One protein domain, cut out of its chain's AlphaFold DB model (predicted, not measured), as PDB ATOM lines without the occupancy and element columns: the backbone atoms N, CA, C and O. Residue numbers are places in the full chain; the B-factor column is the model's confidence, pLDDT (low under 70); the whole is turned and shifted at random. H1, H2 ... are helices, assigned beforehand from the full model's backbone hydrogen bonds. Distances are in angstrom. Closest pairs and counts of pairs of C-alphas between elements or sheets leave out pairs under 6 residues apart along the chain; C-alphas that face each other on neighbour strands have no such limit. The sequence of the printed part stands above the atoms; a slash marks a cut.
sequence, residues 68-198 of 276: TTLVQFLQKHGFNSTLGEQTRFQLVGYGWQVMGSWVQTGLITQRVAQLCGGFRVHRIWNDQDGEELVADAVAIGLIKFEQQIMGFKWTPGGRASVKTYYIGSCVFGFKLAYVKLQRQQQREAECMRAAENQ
ATOM      1  N   THR A  68     -32.421   2.138 -34.088       89.31
ATOM      2  CA  THR A  68     -33.876   2.014 -33.863       89.31
ATOM      3  C   THR A  68     -34.604   1.712 -35.165       89.31
ATOM      4  O   THR A  68     -35.389   0.763 -35.218       89.31
ATOM      5  N   THR A  69     -34.319   2.477 -36.222       90.12
ATOM      6  CA  THR A  69     -34.866   2.244 -37.568       90.12
ATOM      7  C   THR A  69     -34.495   0.851 -38.078       90.12
ATOM      8  O   THR A  69     -35.350   0.132 -38.603       90.12
ATOM      9  N   LEU A  70     -33.246   0.428 -37.855       89.81
ATOM     10  CA  LEU A  70     -32.783  -0.915 -38.195       89.81
ATOM     11  C   LEU A  70     -33.571  -1.997 -37.443       89.81
ATOM     12  O   LEU A  70     -34.090  -2.919 -38.072       89.81
ATOM     13  N   VAL A  71     -33.698  -1.902 -36.115       90.69
ATOM     14  CA  VAL A  71     -34.406  -2.925 -35.326       90.69
ATOM     15  C   VAL A  71     -35.892  -2.992 -35.675       90.69
ATOM     16  O   VAL A  71     -36.419  -4.094 -35.815       90.69
ATOM     17  N   GLN A  72     -36.550  -1.854 -35.911       91.00
ATOM     18  CA  GLN A  72     -37.938  -1.828 -36.386       91.00
ATOM     19  C   GLN A  72     -38.093  -2.517 -37.751       91.00
ATOM     20  O   GLN A  72     -39.050  -3.268 -37.957       91.00
ATOM     21  N   PHE A  73     -37.144  -2.320 -38.675       91.12
ATOM     22  CA  PHE A  73     -37.140  -3.032 -39.953       91.12
ATOM     23  C   PHE A  73     -36.978  -4.546 -39.751       91.12
ATOM     24  O   PHE A  73     -37.765  -5.321 -40.296       91.12
ATOM     25  N   LEU A  74     -36.003  -4.972 -38.941       91.06
ATOM     26  CA  LEU A  74     -35.723  -6.388 -38.672       91.06
ATOM     27  C   LEU A  74     -36.901  -7.092 -37.984       91.06
ATOM     28  O   LEU A  74     -37.250  -8.202 -38.371       91.06
ATOM     29  N   GLN A  75     -37.568  -6.436 -37.033       91.56
ATOM     30  CA  GLN A  75     -38.769  -6.959 -36.367       91.56
ATOM     31  C   GLN A  75     -39.957  -7.117 -37.325       91.56
ATOM     32  O   GLN A  75     -40.739  -8.056 -37.187       91.56
ATOM     33  N   LYS A  76     -40.092  -6.219 -38.309       90.88
ATOM     34  CA  LYS A  76     -41.195  -6.222 -39.281       90.88
ATOM     35  C   LYS A  76     -40.970  -7.168 -40.466       90.88
ATOM     36  O   LYS A  76     -41.928  -7.759 -40.957       90.88
ATOM     37  N   HIS A  77     -39.736  -7.273 -40.957       88.56
ATOM     38  CA  HIS A  77     -39.390  -7.985 -42.196       88.56
ATOM     39  C   HIS A  77     -38.551  -9.256 -41.973       88.56
ATOM     40  O   HIS A  77     -38.355 -10.028 -42.911       88.56
ATOM     41  N   GLY A  78     -38.081  -9.497 -40.747       87.88
ATOM     42  CA  GLY A  78     -37.254 -10.644 -40.385       87.88
ATOM     43  C   GLY A  78     -35.817 -10.568 -40.911       87.88
ATOM     44  O   GLY A  78     -35.473  -9.802 -41.815       87.88
ATOM     45  N   PHE A  79     -34.958 -11.428 -40.362       88.38
ATOM     46  CA  PHE A  79     -33.546 -11.524 -40.755       88.38
ATOM     47  C   PHE A  79     -33.314 -12.228 -42.105       88.38
ATOM     48  O   PHE A  79     -32.212 -12.169 -42.640       88.38
ATOM     49  N   ASN A  80     -34.354 -12.841 -42.681       85.31
ATOM     50  CA  ASN A  80     -34.344 -13.463 -44.015       85.31
ATOM     51  C   ASN A  80     -34.664 -12.442 -45.139       85.31
ATOM     52  O   ASN A  80     -34.996 -12.818 -46.258       85.31
ATOM     53  N   SER A  81     -34.611 -11.143 -44.825       87.12
ATOM     54  CA  SER A  81     -34.679 -10.029 -45.776       87.12
ATOM     55  C   SER A  81     -33.268  -9.569 -46.164       87.12
ATOM     56  O   SER A  81     -32.331  -9.748 -45.392       87.12
ATOM     57  N   THR A  82     -33.097  -8.902 -47.308       87.88
ATOM     58  CA  THR A  82     -31.769  -8.485 -47.807       87.88
ATOM     59  C   THR A  82     -30.985  -7.605 -46.817       87.88
ATOM     60  O   THR A  82     -29.780  -7.786 -46.649       87.88
ATOM     61  N   LEU A  83     -31.654  -6.687 -46.105       86.50
ATOM     62  CA  LEU A  83     -31.026  -5.889 -45.037       86.50
ATOM     63  C   LEU A  83     -30.751  -6.728 -43.773       86.50
ATOM     64  O   LEU A  83     -29.770  -6.485 -43.070       86.50
ATOM     65  N   GLY A  84     -31.570  -7.750 -43.509       89.00
ATOM     66  CA  GLY A  84     -31.335  -8.758 -42.476       89.00
ATOM     67  C   GLY A  84     -30.082  -9.596 -42.733       89.00
ATOM     68  O   GLY A  84     -29.245  -9.727 -41.843       89.00
ATOM     69  N   GLU A  85     -29.883 -10.079 -43.957       89.75
ATOM     70  CA  GLU A  85     -28.695 -10.839 -44.362       89.75
ATOM     71  C   GLU A  85     -27.422  -9.982 -44.333       89.75
ATOM     72  O   GLU A  85     -26.395 -10.400 -43.795       89.75
ATOM     73  N   GLN A  86     -27.492  -8.738 -44.820       88.81
ATOM     74  CA  GLN A  86     -26.379  -7.787 -44.707       88.81
ATOM     75  C   GLN A  86     -26.065  -7.429 -43.245       88.81
ATOM     76  O   GLN A  86     -24.899  -7.223 -42.902       88.81
ATOM     77  N   THR A  87     -27.082  -7.385 -42.379       91.00
ATOM     78  CA  THR A  87     -26.916  -7.210 -40.929       91.00
ATOM     79  C   THR A  87     -26.243  -8.426 -40.302       91.00
ATOM     80  O   THR A  87     -25.242  -8.253 -39.611       91.00
ATOM     81  N   ARG A  88     -26.711  -9.650 -40.595       93.56
ATOM     82  CA  ARG A  88     -26.074 -10.911 -40.173       93.56
ATOM     83  C   ARG A  88     -24.588 -10.917 -40.532       93.56
ATOM     84  O   ARG A  88     -23.752 -11.094 -39.651       93.56
ATOM     85  N   PHE A  89     -24.252 -10.643 -41.793       92.56
ATOM     86  CA  PHE A  89     -22.869 -10.640 -42.278       92.56
ATOM     87  C   PHE A  89     -21.987  -9.601 -41.560       92.56
ATOM     88  O   PHE A  89     -20.882  -9.917 -41.118       92.56
ATOM     89  N   GLN A  90     -22.481  -8.368 -41.387       91.94
ATOM     90  CA  GLN A  90     -21.731  -7.308 -40.704       91.94
ATOM     91  C   GLN A  90     -21.590  -7.544 -39.194       91.94
ATOM     92  O   GLN A  90     -20.548  -7.204 -38.628       91.94
ATOM     93  N   LEU A  91     -22.591  -8.148 -38.542       94.31
ATOM     94  CA  LEU A  91     -22.499  -8.549 -37.139       94.31
ATOM     95  C   LEU A  91     -21.516  -9.710 -36.961       94.31
ATOM     96  O   LEU A  91     -20.633  -9.590 -36.121       94.31
ATOM     97  N   VAL A  92     -21.572 -10.761 -37.786       96.12
ATOM     98  CA  VAL A  92     -20.623 -11.893 -37.739       96.12
ATOM     99  C   VAL A  92     -19.175 -11.428 -37.911       96.12
ATOM    100  O   VAL A  92     -18.324 -11.775 -37.094       96.12
ATOM    101  N   GLY A  93     -18.889 -10.586 -38.912       92.75
ATOM    102  CA  GLY A  93     -17.539 -10.053 -39.129       92.75
ATOM    103  C   GLY A  93     -17.028  -9.188 -37.968       92.75
ATOM    104  O   GLY A  93     -15.860  -9.278 -37.591       92.75
ATOM    105  N   TYR A  94     -17.905  -8.387 -37.356       93.88
ATOM    106  CA  TYR A  94     -17.582  -7.591 -36.168       93.88
ATOM    107  C   TYR A  94     -17.395  -8.465 -34.913       93.88
ATOM    108  O   TYR A  94     -16.449  -8.263 -34.149       93.88
ATOM    109  N   GLY A  95     -18.256  -9.468 -34.731       95.06
ATOM    110  CA  GLY A  95     -18.189 -10.453 -33.655       95.06
ATOM    111  C   GLY A  95     -16.882 -11.228 -33.679       95.06
ATOM    112  O   GLY A  95     -16.200 -11.283 -32.662       95.06
ATOM    113  N   TRP A  96     -16.483 -11.738 -34.846       96.75
ATOM    114  CA  TRP A  96     -15.215 -12.448 -35.028       96.75
ATOM    115  C   TRP A  96     -14.011 -11.610 -34.578       96.75
ATOM    116  O   TRP A  96     -13.181 -12.077 -33.801       96.75
ATOM    117  N   GLN A  97     -13.945 -10.342 -35.000       95.69
ATOM    118  CA  GLN A  97     -12.851  -9.432 -34.640       95.69
ATOM    119  C   GLN A  97     -12.798  -9.140 -33.132       95.69
ATOM    120  O   GLN A  97     -11.728  -9.215 -32.524       95.69
ATOM    121  N   VAL A  98     -13.942  -8.825 -32.514       95.94
ATOM    122  CA  VAL A  98     -14.015  -8.501 -31.079       95.94
ATOM    123  C   VAL A  98     -13.749  -9.737 -30.219       95.94
ATOM    124  O   VAL A  98     -12.910  -9.690 -29.320       95.94
ATOM    125  N   MET A  99     -14.421 -10.854 -30.508       97.56
ATOM    126  CA  MET A  99     -14.304 -12.085 -29.726       97.56
ATOM    127  C   MET A  99     -12.921 -12.720 -29.893       97.56
ATOM    128  O   MET A  99     -12.319 -13.086 -28.889       97.56
ATOM    129  N   GLY A 100     -12.362 -12.757 -31.109       94.69
ATOM    130  CA  GLY A 100     -10.991 -13.220 -31.352       94.69
ATOM    131  C   GLY A 100      -9.955 -12.420 -30.561       94.69
ATOM    132  O   GLY A 100      -9.144 -12.999 -29.838       94.69
ATOM    133  N   SER A 101     -10.049 -11.086 -30.589       96.12
ATOM    134  CA  SER A 101      -9.192 -10.217 -29.773       96.12
ATOM    135  C   SER A 101      -9.343 -10.496 -28.270       96.12
ATOM    136  O   SER A 101      -8.347 -10.569 -27.546       96.12
ATOM    137  N   TRP A 102     -10.568 -10.703 -27.777       97.12
ATOM    138  CA  TRP A 102     -10.835 -10.980 -26.360       97.12
ATOM    139  C   TRP A 102     -10.403 -12.379 -25.907       97.12
ATOM    140  O   TRP A 102     -10.024 -12.543 -24.747       97.12
ATOM    141  N   VAL A 103     -10.427 -13.377 -26.792       95.56
ATOM    142  CA  VAL A 103      -9.929 -14.736 -26.524       95.56
ATOM    143  C   VAL A 103      -8.400 -14.755 -26.520       95.56
ATOM    144  O   VAL A 103      -7.808 -15.259 -25.566       95.56
ATOM    145  N   GLN A 104      -7.760 -14.120 -27.507       93.31
ATOM    146  CA  GLN A 104      -6.300 -14.012 -27.604       93.31
ATOM    147  C   GLN A 104      -5.690 -13.266 -26.404       93.31
ATOM    148  O   GLN A 104      -4.702 -13.716 -25.826       93.31
ATOM    149  N   THR A 105      -6.300 -12.147 -25.993       92.69
ATOM    150  CA  THR A 105      -5.852 -11.340 -24.837       92.69
ATOM    151  C   THR A 105      -6.322 -11.877 -23.480       92.69
ATOM    152  O   THR A 105      -5.935 -11.343 -22.443       92.69
ATOM    153  N   GLY A 106      -7.187 -12.897 -23.454       92.12
ATOM    154  CA  GLY A 106      -7.813 -13.415 -22.234       92.12
ATOM    155  C   GLY A 106      -8.898 -12.515 -21.618       92.12
ATOM    156  O   GLY A 106      -9.566 -12.943 -20.674       92.12
ATOM    157  N   LEU A 107      -9.137 -11.311 -22.159       94.44
ATOM    158  CA  LEU A 107     -10.164 -10.362 -21.698       94.44
ATOM    159  C   LEU A 107     -11.581 -10.968 -21.680       94.44
ATOM    160  O   LEU A 107     -12.418 -10.561 -20.871       94.44
ATOM    161  N   ILE A 108     -11.842 -11.987 -22.508       95.88
ATOM    162  CA  ILE A 108     -13.102 -12.742 -22.513       95.88
ATOM    163  C   ILE A 108     -13.468 -13.287 -21.124       95.88
ATOM    164  O   ILE A 108     -14.638 -13.272 -20.749       95.88
ATOM    165  N   THR A 109     -12.477 -13.685 -20.316       94.12
ATOM    166  CA  THR A 109     -12.691 -14.223 -18.960       94.12
ATOM    167  C   THR A 109     -13.374 -13.202 -18.044       94.12
ATOM    168  O   THR A 109     -14.341 -13.529 -17.357       94.12
ATOM    169  N   GLN A 110     -12.941 -11.937 -18.103       93.75
ATOM    170  CA  GLN A 110     -13.552 -10.828 -17.372       93.75
ATOM    171  C   GLN A 110     -14.957 -10.515 -17.904       93.75
ATOM    172  O   GLN A 110     -15.860 -10.242 -17.116       93.75
ATOM    173  N   ARG A 111     -15.162 -10.569 -19.227       95.00
ATOM    174  CA  ARG A 111     -16.466 -10.282 -19.849       95.00
ATOM    175  C   ARG A 111     -17.524 -11.322 -19.496       95.00
ATOM    176  O   ARG A 111     -18.641 -10.938 -19.155       95.00
ATOM    177  N   VAL A 112     -17.168 -12.606 -19.494       95.12
ATOM    178  CA  VAL A 112     -18.059 -13.685 -19.039       95.12
ATOM    179  C   VAL A 112     -18.371 -13.538 -17.548       95.12
ATOM    180  O   VAL A 112     -19.535 -13.611 -17.169       95.12
ATOM    181  N   ALA A 113     -17.381 -13.233 -16.704       93.06
ATOM    182  CA  ALA A 113     -17.633 -12.987 -15.283       93.06
ATOM    183  C   ALA A 113     -18.565 -11.777 -15.043       93.06
ATOM    184  O   ALA A 113     -19.413 -11.827 -14.154       93.06
ATOM    185  N   GLN A 114     -18.449 -10.714 -15.850       91.62
ATOM    186  CA  GLN A 114     -19.308  -9.524 -15.779       91.62
ATOM    187  C   GLN A 114     -20.749  -9.790 -16.245       91.62
ATOM    188  O   GLN A 114     -21.686  -9.381 -15.566       91.62
ATOM    189  N   LEU A 115     -20.937 -10.450 -17.393       89.19
ATOM    190  CA  LEU A 115     -22.253 -10.572 -18.038       89.19
ATOM    191  C   LEU A 115     -22.997 -11.870 -17.696       89.19
ATOM    192  O   LEU A 115     -24.226 -11.891 -17.706       89.19
ATOM    193  N   CYS A 116     -22.287 -12.944 -17.352       90.88
ATOM    194  CA  CYS A 116     -22.861 -14.258 -17.052       90.88
ATOM    195  C   CYS A 116     -22.881 -14.557 -15.540       90.88
ATOM    196  O   CYS A 116     -22.622 -15.685 -15.123       90.88
ATOM    197  N   GLY A 117     -23.168 -13.549 -14.707       89.00
ATOM    198  CA  GLY A 117     -23.438 -13.730 -13.272       89.00
ATOM    199  C   GLY A 117     -22.255 -14.247 -12.445       89.00
ATOM    200  O   GLY A 117     -22.443 -15.078 -11.563       89.00
ATOM    201  N   GLY A 118     -21.029 -13.801 -12.738       88.81
ATOM    202  CA  GLY A 118     -19.824 -14.243 -12.025       88.81
ATOM    203  C   GLY A 118     -19.267 -15.599 -12.473       88.81
ATOM    204  O   GLY A 118     -18.367 -16.122 -11.811       88.81
ATOM    205  N   PHE A 119     -19.768 -16.172 -13.576       92.00
ATOM    206  CA  PHE A 119     -19.260 -17.428 -14.138       92.00
ATOM    207  C   PHE A 119     -17.746 -17.353 -14.402       92.00
ATOM    208  O   PHE A 119     -17.256 -16.424 -15.048       92.00
ATOM    209  N   ARG A 120     -16.999 -18.343 -13.898       91.88
ATOM    210  CA  ARG A 120     -15.532 -18.365 -13.954       91.88
ATOM    211  C   ARG A 120     -15.039 -19.170 -15.149       91.88
ATOM    212  O   ARG A 120     -15.312 -20.361 -15.264       91.88
ATOM    213  N   VAL A 121     -14.258 -18.510 -15.994       91.81
ATOM    214  CA  VAL A 121     -13.565 -19.107 -17.139       91.81
ATOM    215  C   VAL A 121     -12.080 -19.215 -16.807       91.81
ATOM    216  O   VAL A 121     -11.467 -18.230 -16.396       91.81
ATOM    217  N   HIS A 122     -11.493 -20.388 -17.029       91.12
ATOM    218  CA  HIS A 122     -10.047 -20.605 -16.989       91.12
ATOM    219  C   HIS A 122      -9.557 -20.896 -18.412       91.12
ATOM    220  O   HIS A 122     -10.261 -21.560 -19.168       91.12
ATOM    221  N   ARG A 123      -8.370 -20.417 -18.810       88.69
ATOM    222  CA  ARG A 123      -7.825 -20.735 -20.141       88.69
ATOM    223  C   ARG A 123      -7.350 -22.192 -20.172       88.69
ATOM    224  O   ARG A 123      -6.231 -22.486 -19.769       88.69
ATOM    225  N   ILE A 124      -8.232 -23.073 -20.641       87.56
ATOM    226  CA  ILE A 124      -7.991 -24.508 -20.893       87.56
ATOM    227  C   ILE A 124      -7.811 -24.823 -22.388       87.56
ATOM    228  O   ILE A 124      -7.658 -25.981 -22.760       87.56
ATOM    229  N   TRP A 125      -7.891 -23.792 -23.233       91.25
ATOM    230  CA  TRP A 125      -7.885 -23.887 -24.688       91.25
ATOM    231  C   TRP A 125      -6.503 -23.556 -25.266       91.25
ATOM    232  O   TRP A 125      -5.870 -22.560 -24.876       91.25
ATOM    233  N   ASN A 126      -6.055 -24.378 -26.218       90.44
ATOM    234  CA  ASN A 126      -4.958 -24.032 -27.124       90.44
ATOM    235  C   ASN A 126      -5.425 -22.979 -28.162       90.44
ATOM    236  O   ASN A 126      -6.522 -22.432 -28.044       90.44
ATOM    237  N   ASP A 127      -4.596 -22.618 -29.142       85.81
ATOM    238  CA  ASP A 127      -4.967 -21.565 -30.100       85.81
ATOM    239  C   ASP A 127      -6.010 -22.031 -31.145       85.81
ATOM    240  O   ASP A 127      -6.899 -21.251 -31.477       85.81
ATOM    241  N   GLN A 128      -5.999 -23.304 -31.570       88.19
ATOM    242  CA  GLN A 128      -7.038 -23.899 -32.432       88.19
ATOM    243  C   GLN A 128      -8.379 -24.011 -31.690       88.19
ATOM    244  O   GLN A 128      -9.408 -23.568 -32.201       88.19
ATOM    245  N   ASP A 129      -8.362 -24.528 -30.456       90.50
ATOM    246  CA  ASP A 129      -9.529 -24.520 -29.559       90.50
ATOM    247  C   ASP A 129     -10.075 -23.085 -29.387       90.50
ATOM    248  O   ASP A 129     -11.280 -22.862 -29.295       90.50
ATOM    249  N   GLY A 130      -9.174 -22.097 -29.336       92.94
ATOM    250  CA  GLY A 130      -9.500 -20.677 -29.235       92.94
ATOM    251  C   GLY A 130     -10.258 -20.146 -30.453       92.94
ATOM    252  O   GLY A 130     -11.231 -19.415 -30.275       92.94
ATOM    253  N   GLU A 131      -9.861 -20.527 -31.669       93.69
ATOM    254  CA  GLU A 131     -10.590 -20.175 -32.895       93.69
ATOM    255  C   GLU A 131     -11.970 -20.851 -32.962       93.69
ATOM    256  O   GLU A 131     -12.949 -20.196 -33.327       93.69
ATOM    257  N   GLU A 132     -12.096 -22.112 -32.530       92.81
ATOM    258  CA  GLU A 132     -13.402 -22.787 -32.457       92.81
ATOM    259  C   GLU A 132     -14.330 -22.125 -31.422       92.81
ATOM    260  O   GLU A 132     -15.494 -21.846 -31.718       92.81
ATOM    261  N   LEU A 133     -13.815 -21.783 -30.236       96.50
ATOM    262  CA  LEU A 133     -14.568 -21.039 -29.219       96.50
ATOM    263  C   LEU A 133     -15.049 -19.670 -29.730       96.50
ATOM    264  O   LEU A 133     -16.123 -19.218 -29.333       96.50
ATOM    265  N   VAL A 134     -14.283 -19.003 -30.603       97.56
ATOM    266  CA  VAL A 134     -14.705 -17.757 -31.268       97.56
ATOM    267  C   VAL A 134     -15.809 -18.034 -32.288       97.56
ATOM    268  O   VAL A 134     -16.812 -17.317 -32.288       97.56
ATOM    269  N   ALA A 135     -15.670 -19.076 -33.113       96.31
ATOM    270  CA  ALA A 135     -16.669 -19.468 -34.105       96.31
ATOM    271  C   ALA A 135     -18.030 -19.791 -33.462       96.31
ATOM    272  O   ALA A 135     -19.042 -19.177 -33.817       96.31
ATOM    273  N   ASP A 136     -18.044 -20.676 -32.461       96.12
ATOM    274  CA  ASP A 136     -19.252 -21.041 -31.716       96.12
ATOM    275  C   ASP A 136     -19.857 -19.819 -31.008       96.12
ATOM    276  O   ASP A 136     -21.062 -19.581 -31.101       96.12
ATOM    277  N   ALA A 137     -19.044 -18.987 -30.347       97.62
ATOM    278  CA  ALA A 137     -19.540 -17.797 -29.656       97.62
ATOM    279  C   ALA A 137     -20.195 -16.772 -30.601       97.62
ATOM    280  O   ALA A 137     -21.199 -16.149 -30.246       97.62
ATOM    281  N   VAL A 138     -19.652 -16.607 -31.809       98.00
ATOM    282  CA  VAL A 138     -20.192 -15.722 -32.852       98.00
ATOM    283  C   VAL A 138     -21.491 -16.284 -33.438       98.00
ATOM    284  O   VAL A 138     -22.463 -15.534 -33.576       98.00
ATOM    285  N   ALA A 139     -21.550 -17.591 -33.713       96.12
ATOM    286  CA  ALA A 139     -22.735 -18.263 -34.249       96.12
ATOM    287  C   ALA A 139     -23.892 -18.317 -33.233       96.12
ATOM    288  O   ALA A 139     -25.013 -17.897 -33.529       96.12
ATOM    289  N   ILE A 140     -23.619 -18.764 -32.004       96.38
ATOM    290  CA  ILE A 140     -24.596 -18.816 -30.905       96.38
ATOM    291  C   ILE A 140     -25.049 -17.404 -30.525       96.38
ATOM    292  O   ILE A 140     -26.240 -17.176 -30.300       96.38
ATOM    293  N   GLY A 141     -24.117 -16.446 -30.499       96.38
ATOM    294  CA  GLY A 141     -24.413 -15.041 -30.243       96.38
ATOM    295  C   GLY A 141     -25.372 -14.445 -31.271       96.38
ATOM    296  O   GLY A 141     -26.305 -13.749 -30.874       96.38
ATOM    297  N   LEU A 142     -25.214 -14.779 -32.559       96.69
ATOM    298  CA  LEU A 142     -26.144 -14.376 -33.617       96.69
ATOM    299  C   LEU A 142     -27.527 -15.005 -33.430       96.69
ATOM    300  O   LEU A 142     -28.514 -14.276 -33.381       96.69
ATOM    301  N   ILE A 143     -27.606 -16.326 -33.241       94.50
ATOM    302  CA  ILE A 143     -28.881 -17.032 -33.021       94.50
ATOM    303  C   ILE A 143     -29.639 -16.432 -31.828       94.50
ATOM    304  O   ILE A 143     -30.841 -16.164 -31.915       94.50
ATOM    305  N   LYS A 144     -28.940 -16.179 -30.714       92.75
ATOM    306  CA  LYS A 144     -29.537 -15.592 -29.509       92.75
ATOM    307  C   LYS A 144     -29.969 -14.140 -29.727       92.75
ATOM    308  O   LYS A 144     -31.082 -13.783 -29.341       92.75
ATOM    309  N   PHE A 145     -29.136 -13.338 -30.392       94.62
ATOM    310  CA  PHE A 145     -29.448 -11.964 -30.787       94.62
ATOM    311  C   PHE A 145     -30.701 -11.886 -31.669       94.62
ATOM    312  O   PHE A 145     -31.595 -11.094 -31.383       94.62
ATOM    313  N   GLU A 146     -30.831 -12.743 -32.683       93.94
ATOM    314  CA  GLU A 146     -32.016 -12.766 -33.549       93.94
ATOM    315  C   GLU A 146     -33.291 -13.104 -32.764       93.94
ATOM    316  O   GLU A 146     -34.299 -12.408 -32.905       93.94
ATOM    317  N   GLN A 147     -33.253 -14.103 -31.869       90.50
ATOM    318  CA  GLN A 147     -34.388 -14.407 -30.982       90.50
ATOM    319  C   GLN A 147     -34.730 -13.229 -30.048       90.50
ATOM    320  O   GLN A 147     -35.907 -12.968 -29.806       90.50
ATOM    321  N   GLN A 148     -33.737 -12.491 -29.543       90.38
ATOM    322  CA  GLN A 148     -33.959 -11.317 -28.690       90.38
ATOM    323  C   GLN A 148     -34.558 -10.130 -29.460       90.38
ATOM    324  O   GLN A 148     -35.469  -9.479 -28.946       90.38
ATOM    325  N   ILE A 149     -34.092  -9.860 -30.685       92.38
ATOM    326  CA  ILE A 149     -34.632  -8.798 -31.544       92.38
ATOM    327  C   ILE A 149     -36.079  -9.107 -31.937       92.38
ATOM    328  O   ILE A 149     -36.953  -8.268 -31.709       92.38
ATOM    329  N   MET A 150     -36.357 -10.316 -32.441       90.12
ATOM    330  CA  MET A 150     -37.719 -10.740 -32.803       90.12
ATOM    331  C   MET A 150     -38.645 -10.863 -31.580       90.12
ATOM    332  O   MET A 150     -39.854 -10.688 -31.700       90.12
ATOM    333  N   GLY A 151     -38.087 -11.134 -30.398       87.75
ATOM    334  CA  GLY A 151     -38.791 -11.142 -29.114       87.75
ATOM    335  C   GLY A 151     -38.920  -9.772 -28.436       87.75
ATOM    336  O   GLY A 151     -39.247  -9.733 -27.253       87.75
ATOM    337  N   PHE A 152     -38.626  -8.668 -29.138       84.62
ATOM    338  CA  PHE A 152     -38.711  -7.284 -28.636       84.62
ATOM    339  C   PHE A 152     -37.912  -7.014 -27.338       84.62
ATOM    340  O   PHE A 152     -38.241  -6.110 -26.571       84.62
ATOM    341  N   LYS A 153     -36.833  -7.775 -27.086       83.81
ATOM    342  CA  LYS A 153     -36.004  -7.671 -25.865       83.81
ATOM    343  C   LYS A 153     -34.935  -6.568 -25.916       83.81
ATOM    344  O   LYS A 153     -34.353  -6.246 -24.880       83.81
ATOM    345  N   TRP A 154     -34.664  -5.990 -27.088       88.06
ATOM    346  CA  TRP A 154     -33.888  -4.748 -27.219       88.06
ATOM    347  C   TRP A 154     -34.834  -3.544 -27.248       88.06
ATOM    348  O   TRP A 154     -35.894  -3.607 -27.868       88.06
ATOM    349  N   THR A 155     -34.445  -2.441 -26.603       78.94
ATOM    350  CA  THR A 155     -35.232  -1.198 -26.571       78.94
ATOM    351  C   THR A 155     -34.332   0.022 -26.811       78.94
ATOM    352  O   THR A 155     -33.241   0.065 -26.242       78.94
ATOM    353  N   PRO A 156     -34.780   1.054 -27.561       69.69
ATOM    354  CA  PRO A 156     -33.975   2.255 -27.838       69.69
ATOM    355  C   PRO A 156     -33.532   3.053 -26.602       69.69
ATOM    356  O   PRO A 156     -32.539   3.771 -26.647       69.69
ATOM    357  N   GLY A 157     -34.275   2.951 -25.491       65.00
ATOM    358  CA  GLY A 157     -33.910   3.577 -24.213       65.00
ATOM    359  C   GLY A 157     -32.829   2.812 -23.438       65.00
ATOM    360  O   GLY A 157     -32.185   3.379 -22.551       65.00
ATOM    361  N   GLY A 158     -32.600   1.537 -23.770       63.12
ATOM    362  CA  GLY A 158     -31.459   0.777 -23.280       63.12
ATOM    363  C   GLY A 158     -30.182   1.304 -23.930       63.12
ATOM    364  O   GLY A 158     -30.042   1.266 -25.146       63.12
ATOM    365  N   ARG A 159     -29.224   1.774 -23.122       66.31
ATOM    366  CA  ARG A 159     -28.009   2.506 -23.556       66.31
ATOM    367  C   ARG A 159     -26.991   1.698 -24.390       66.31
ATOM    368  O   ARG A 159     -25.847   2.122 -24.533       66.31
ATOM    369  N   ALA A 160     -27.373   0.540 -24.917       77.06
ATOM    370  CA  ALA A 160     -26.527  -0.344 -25.703       77.06
ATOM    371  C   ALA A 160     -26.922  -0.281 -27.182       77.06
ATOM    372  O   ALA A 160     -28.026  -0.686 -27.552       77.06
ATOM    373  N   SER A 161     -25.988   0.159 -28.031       86.75
ATOM    374  CA  SER A 161     -26.137   0.041 -29.486       86.75
ATOM    375  C   SER A 161     -26.371  -1.412 -29.899       86.75
ATOM    376  O   SER A 161     -25.961  -2.339 -29.194       86.75
ATOM    377  N   VAL A 162     -26.980  -1.639 -31.058       89.50
ATOM    378  CA  VAL A 162     -27.307  -2.987 -31.555       89.50
ATOM    379  C   VAL A 162     -26.046  -3.851 -31.683       89.50
ATOM    380  O   VAL A 162     -26.059  -5.015 -31.282       89.50
ATOM    381  N   LYS A 163     -24.908  -3.262 -32.082       89.56
ATOM    382  CA  LYS A 163     -23.584  -3.915 -32.022       89.56
ATOM    383  C   LYS A 163     -23.159  -4.308 -30.603       89.56
ATOM    384  O   LYS A 163     -22.594  -5.380 -30.415       89.56
ATOM    385  N   THR A 164     -23.406  -3.458 -29.607       89.38
ATOM    386  CA  THR A 164     -23.075  -3.735 -28.196       89.38
ATOM    387  C   THR A 164     -23.959  -4.850 -27.636       89.38
ATOM    388  O   THR A 164     -23.465  -5.746 -26.956       89.38
ATOM    389  N   TYR A 165     -25.251  -4.831 -27.971       90.88
ATOM    390  CA  TYR A 165     -26.217  -5.858 -27.585       90.88
ATOM    391  C   TYR A 165     -25.861  -7.226 -28.191       90.88
ATOM    392  O   TYR A 165     -25.792  -8.221 -27.472       90.88
ATOM    393  N   TYR A 166     -25.520  -7.257 -29.485       94.94
ATOM    394  CA  TYR A 166     -25.010  -8.445 -30.174       94.94
ATOM    395  C   TYR A 166     -23.742  -9.021 -29.515       94.94
ATOM    396  O   TYR A 166     -23.699 -10.215 -29.224       94.94
ATOM    397  N   ILE A 167     -22.741  -8.188 -29.196       95.56
ATOM    398  CA  ILE A 167     -21.523  -8.648 -28.501       95.56
ATOM    399  C   ILE A 167     -21.836  -9.196 -27.100       95.56
ATOM    400  O   ILE A 167     -21.231 -10.184 -26.690       95.56
ATOM    401  N   GLY A 168     -22.815  -8.628 -26.386       94.06
ATOM    402  CA  GLY A 168     -23.325  -9.219 -25.144       94.06
ATOM    403  C   GLY A 168     -23.807 -10.659 -25.350       94.06
ATOM    404  O   GLY A 168     -23.412 -11.560 -24.609       94.06
ATOM    405  N   SER A 169     -24.575 -10.906 -26.412       96.06
ATOM    406  CA  SER A 169     -25.035 -12.250 -26.779       96.06
ATOM    407  C   SER A 169     -23.908 -13.175 -27.252       96.06
ATOM    408  O   SER A 169     -23.952 -14.364 -26.939       96.06
ATOM    409  N   CYS A 170     -22.846 -12.663 -27.882       97.88
ATOM    410  CA  CYS A 170     -21.622 -13.437 -28.141       97.88
ATOM    411  C   CYS A 170     -20.882 -13.849 -26.858       97.88
ATOM    412  O   CYS A 170     -20.340 -14.948 -26.806       97.88
ATOM    413  N   VAL A 171     -20.887 -13.033 -25.799       97.62
ATOM    414  CA  VAL A 171     -20.305 -13.425 -24.498       97.62
ATOM    415  C   VAL A 171     -21.110 -14.557 -23.845       97.62
ATOM    416  O   VAL A 171     -20.516 -15.504 -23.326       97.62
ATOM    417  N   PHE A 172     -22.446 -14.534 -23.947       96.06
ATOM    418  CA  PHE A 172     -23.280 -15.686 -23.567       96.06
ATOM    419  C   PHE A 172     -23.013 -16.919 -24.448       96.06
ATOM    420  O   PHE A 172     -22.961 -18.033 -23.931       96.06
ATOM    421  N   GLY A 173     -22.782 -16.731 -25.751       96.38
ATOM    422  CA  GLY A 173     -22.353 -17.798 -26.656       96.38
ATOM    423  C   GLY A 173     -21.030 -18.435 -26.222       96.38
ATOM    424  O   GLY A 173     -20.947 -19.654 -26.108       96.38
ATOM    425  N   PHE A 174     -20.029 -17.620 -25.874       97.75
ATOM    426  CA  PHE A 174     -18.732 -18.103 -25.394       97.75
ATOM    427  C   PHE A 174     -18.842 -18.900 -24.089       97.75
ATOM    428  O   PHE A 174     -18.195 -19.937 -23.961       97.75
ATOM    429  N   LYS A 175     -19.680 -18.474 -23.128       96.62
ATOM    430  CA  LYS A 175     -19.952 -19.251 -21.899       96.62
ATOM    431  C   LYS A 175     -20.387 -20.685 -22.240       96.62
ATOM    432  O   LYS A 175     -19.930 -21.630 -21.603       96.62
ATOM    433  N   LEU A 176     -21.246 -20.850 -23.245       94.75
ATOM    434  CA  LEU A 176     -21.774 -22.154 -23.649       94.75
ATOM    435  C   LEU A 176     -20.767 -22.962 -24.482       94.75
ATOM    436  O   LEU A 176     -20.598 -24.149 -24.217       94.75
ATOM    437  N   ALA A 177     -20.025 -22.318 -25.385       95.75
ATOM    438  CA  ALA A 177     -18.910 -22.934 -26.111       95.75
ATOM    439  C   ALA A 177     -17.819 -23.462 -25.165       95.75
ATOM    440  O   ALA A 177     -17.319 -24.575 -25.324       95.75
ATOM    441  N   TYR A 178     -17.515 -22.711 -24.106       96.00
ATOM    442  CA  TYR A 178     -16.590 -23.128 -23.056       96.00
ATOM    443  C   TYR A 178     -17.107 -24.346 -22.268       96.00
ATOM    444  O   TYR A 178     -16.336 -25.260 -21.986       96.00
ATOM    445  N   VAL A 179     -18.409 -24.417 -21.962       93.88
ATOM    446  CA  VAL A 179     -19.020 -25.601 -21.319       93.88
ATOM    447  C   VAL A 179     -19.039 -26.817 -22.260       93.88
ATOM    448  O   VAL A 179     -18.800 -27.937 -21.799       93.88
ATOM    449  N   LYS A 180     -19.232 -26.620 -23.576       93.31
ATOM    450  CA  LYS A 180     -19.048 -27.668 -24.597       93.31
ATOM    451  C   LYS A 180     -17.613 -28.209 -24.564       93.31
ATOM    452  O   LYS A 180     -17.434 -29.417 -24.422       93.31
ATOM    453  N   LEU A 181     -16.609 -27.326 -24.608       94.12
ATOM    454  CA  LEU A 181     -15.190 -27.700 -24.572       94.12
ATOM    455  C   LEU A 181     -14.808 -28.424 -23.271       94.12
ATOM    456  O   LEU A 181     -14.147 -29.456 -23.323       94.12
ATOM    457  N   GLN A 182     -15.274 -27.951 -22.108       93.44
ATOM    458  CA  GLN A 182     -15.050 -28.641 -20.829       93.44
ATOM    459  C   GLN A 182     -15.612 -30.071 -20.844       93.44
ATOM    460  O   GLN A 182     -14.919 -31.006 -20.444       93.44
ATOM    461  N   ARG A 183     -16.841 -30.257 -21.348       92.50
ATOM    462  CA  ARG A 183     -17.454 -31.583 -21.529       92.50
ATOM    463  C   ARG A 183     -16.675 -32.441 -22.530       92.50
ATOM    464  O   ARG A 183     -16.571 -33.650 -22.347       92.50
ATOM    465  N   GLN A 184     -16.150 -31.851 -23.599       89.00
ATOM    466  CA  GLN A 184     -15.347 -32.562 -24.589       89.00
ATOM    467  C   GLN A 184     -14.028 -33.065 -23.994       89.00
ATOM    468  O   GLN A 184     -13.822 -34.274 -23.981       89.00
ATOM    469  N   GLN A 185     -13.217 -32.187 -23.398       90.75
ATOM    470  CA  GLN A 185     -11.946 -32.565 -22.766       90.75
ATOM    471  C   GLN A 185     -12.135 -33.602 -21.638       90.75
ATOM    472  O   GLN A 185     -11.296 -34.485 -21.460       90.75
ATOM    473  N   GLN A 186     -13.253 -33.551 -20.900       89.19
ATOM    474  CA  GLN A 186     -13.619 -34.583 -19.918       89.19
ATOM    475  C   GLN A 186     -13.870 -35.946 -20.577       89.19
ATOM    476  O   GLN A 186     -13.236 -36.927 -20.189       89.19
ATOM    477  N   ARG A 187     -14.731 -36.005 -21.605       86.44
ATOM    478  CA  ARG A 187     -15.009 -37.242 -22.360       86.44
ATOM    479  C   ARG A 187     -13.753 -37.801 -23.023       86.44
ATOM    480  O   ARG A 187     -13.541 -39.004 -22.991       86.44
ATOM    481  N   GLU A 188     -12.899 -36.950 -23.586       86.69
ATOM    482  CA  GLU A 188     -11.633 -37.361 -24.204       86.69
ATOM    483  C   GLU A 188     -10.663 -37.951 -23.172       86.69
ATOM    484  O   GLU A 188     -10.077 -39.002 -23.423       86.69
ATOM    485  N   ALA A 189     -10.548 -37.355 -21.980       85.50
ATOM    486  CA  ALA A 189      -9.740 -37.903 -20.889       85.50
ATOM    487  C   ALA A 189     -10.308 -39.220 -20.319       85.50
ATOM    488  O   ALA A 189      -9.547 -40.112 -19.940       85.50
ATOM    489  N   GLU A 190     -11.634 -39.371 -20.264       84.62
ATOM    490  CA  GLU A 190     -12.305 -40.624 -19.889       84.62
ATOM    491  C   GLU A 190     -12.100 -41.714 -20.951       84.62
ATOM    492  O   GLU A 190     -11.698 -42.829 -20.615       84.62
ATOM    493  N   CYS A 191     -12.280 -41.386 -22.232       81.88
ATOM    494  CA  CYS A 191     -12.016 -42.283 -23.356       81.88
ATOM    495  C   CYS A 191     -10.539 -42.679 -23.452       81.88
ATOM    496  O   CYS A 191     -10.260 -43.834 -23.753       81.88
ATOM    497  N   MET A 192      -9.598 -41.778 -23.156       79.88
ATOM    498  CA  MET A 192      -8.165 -42.092 -23.121       79.88
ATOM    499  C   MET A 192      -7.864 -43.132 -22.034       79.88
ATOM    500  O   MET A 192      -7.309 -44.182 -22.342       79.88
ATOM    501  N   ARG A 193      -8.349 -42.914 -20.803       78.81
ATOM    502  CA  ARG A 193      -8.238 -43.884 -19.695       78.81
ATOM    503  C   ARG A 193      -8.925 -45.220 -20.000       78.81
ATOM    504  O   ARG A 193      -8.461 -46.268 -19.558       78.81
ATOM    505  N   ALA A 194     -10.030 -45.209 -20.744       75.94
ATOM    506  CA  ALA A 194     -10.707 -46.430 -21.177       75.94
ATOM    507  C   ALA A 194      -9.926 -47.164 -22.285       75.94
ATOM    508  O   ALA A 194      -9.795 -48.384 -22.233       75.94
ATOM    509  N   ALA A 195      -9.353 -46.437 -23.248       70.44
ATOM    510  CA  ALA A 195      -8.562 -46.991 -24.347       70.44
ATOM    511  C   ALA A 195      -7.204 -47.547 -23.883       70.44
ATOM    512  O   ALA A 195      -6.770 -48.579 -24.392       70.44
ATOM    513  N   GLU A 196      -6.585 -46.936 -22.864       62.00
ATOM    514  CA  GLU A 196      -5.437 -47.496 -22.127       62.00
ATOM    515  C   GLU A 196      -5.744 -48.883 -21.533       62.00
ATOM    516  O   GLU A 196      -4.839 -49.703 -21.386       62.00
ATOM    517  N   ASN A 197      -7.016 -49.169 -21.230       60.59
ATOM    518  CA  ASN A 197      -7.472 -50.462 -20.720       60.59
ATOM    519  C   ASN A 197      -8.034 -51.399 -21.810       60.59
ATOM    520  O   ASN A 197      -8.078 -52.609 -21.584       60.59
ATOM    521  N   GLN A 198      -8.456 -50.899 -22.982       57.84
ATOM    522  CA  GLN A 198      -9.009 -51.744 -24.049       57.84
ATOM    523  C   GLN A 198      -8.856 -51.163 -25.469       57.84
ATOM    524  O   GLN A 198      -9.606 -50.288 -25.900       57.84
TER     525      GLN A 198
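What this domain is: This is residues 68 to 198 of the 276 residues of the protein "RNA polymerase sigma factor (Sigma-70 family)" of Streptomyces sp. 846.5 (UniProt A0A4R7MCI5). Three long helices, H2, H4 and H5, cross one another with H4 in the middle, and residues 186 to 198, of which 186 to 195 belong to H5, stick out of this body as an arm. Short H1 packs on the last two residues of H4, and short H3 packs on the first half of H5. The printed part has 131 residues with five named helices, H1 to H5 in chain order, and no named strand: the class is all helix. It is only just loose, close to compact, with a radius of gyration of the C-alphas of 17.1 A; the spans are 61 by 28 by 23 A, the arm making much of the length.

How they stand to each other: Begin with H1, residues 68 to 77, which touches H4, residues 127 to 150, at residues 149 to 150 alone, about perpendicular at 79 degrees; C-alphas 75 and 150 are closest, 5.3 A. Next look at H2, residues 82 to 104, which touches H4 at a steep tilt of 39 degrees, opposite ways; Gly 95 and Val 138 have the closest C-alphas, 5.7 A. H3, residues 108 to 115, touches residues 168 to 175 alone of H5, residues 162 to 195; C-alphas 112 and 171 are closest, 5.9 A. H4 and H5 touch at 47 degrees, a steep tilt, opposite ways, with C-alphas 141 and 170 closest, 3.8 A. In H1 to H5 every O i to N i+4 pair is within hydrogen-bond range.

Where its parts are: Find C-alpha 68 at (-33.876, 2.014, -33.863), where H1 begins. H2 is 33.0 A long and H4 34.6 A. H5 runs 48.4 A to C-alpha 195 at (-8.562, -46.991, -24.347).

The domain as a whole: The C-alphas of Thr 69 and Asn 197 are farthest apart, 61.7 A. The printed part has no cut; the links H3 to H4 and H4 to H5 are long. Look for pLDDT under 70 at residues 156 to 159 and 196 to 198.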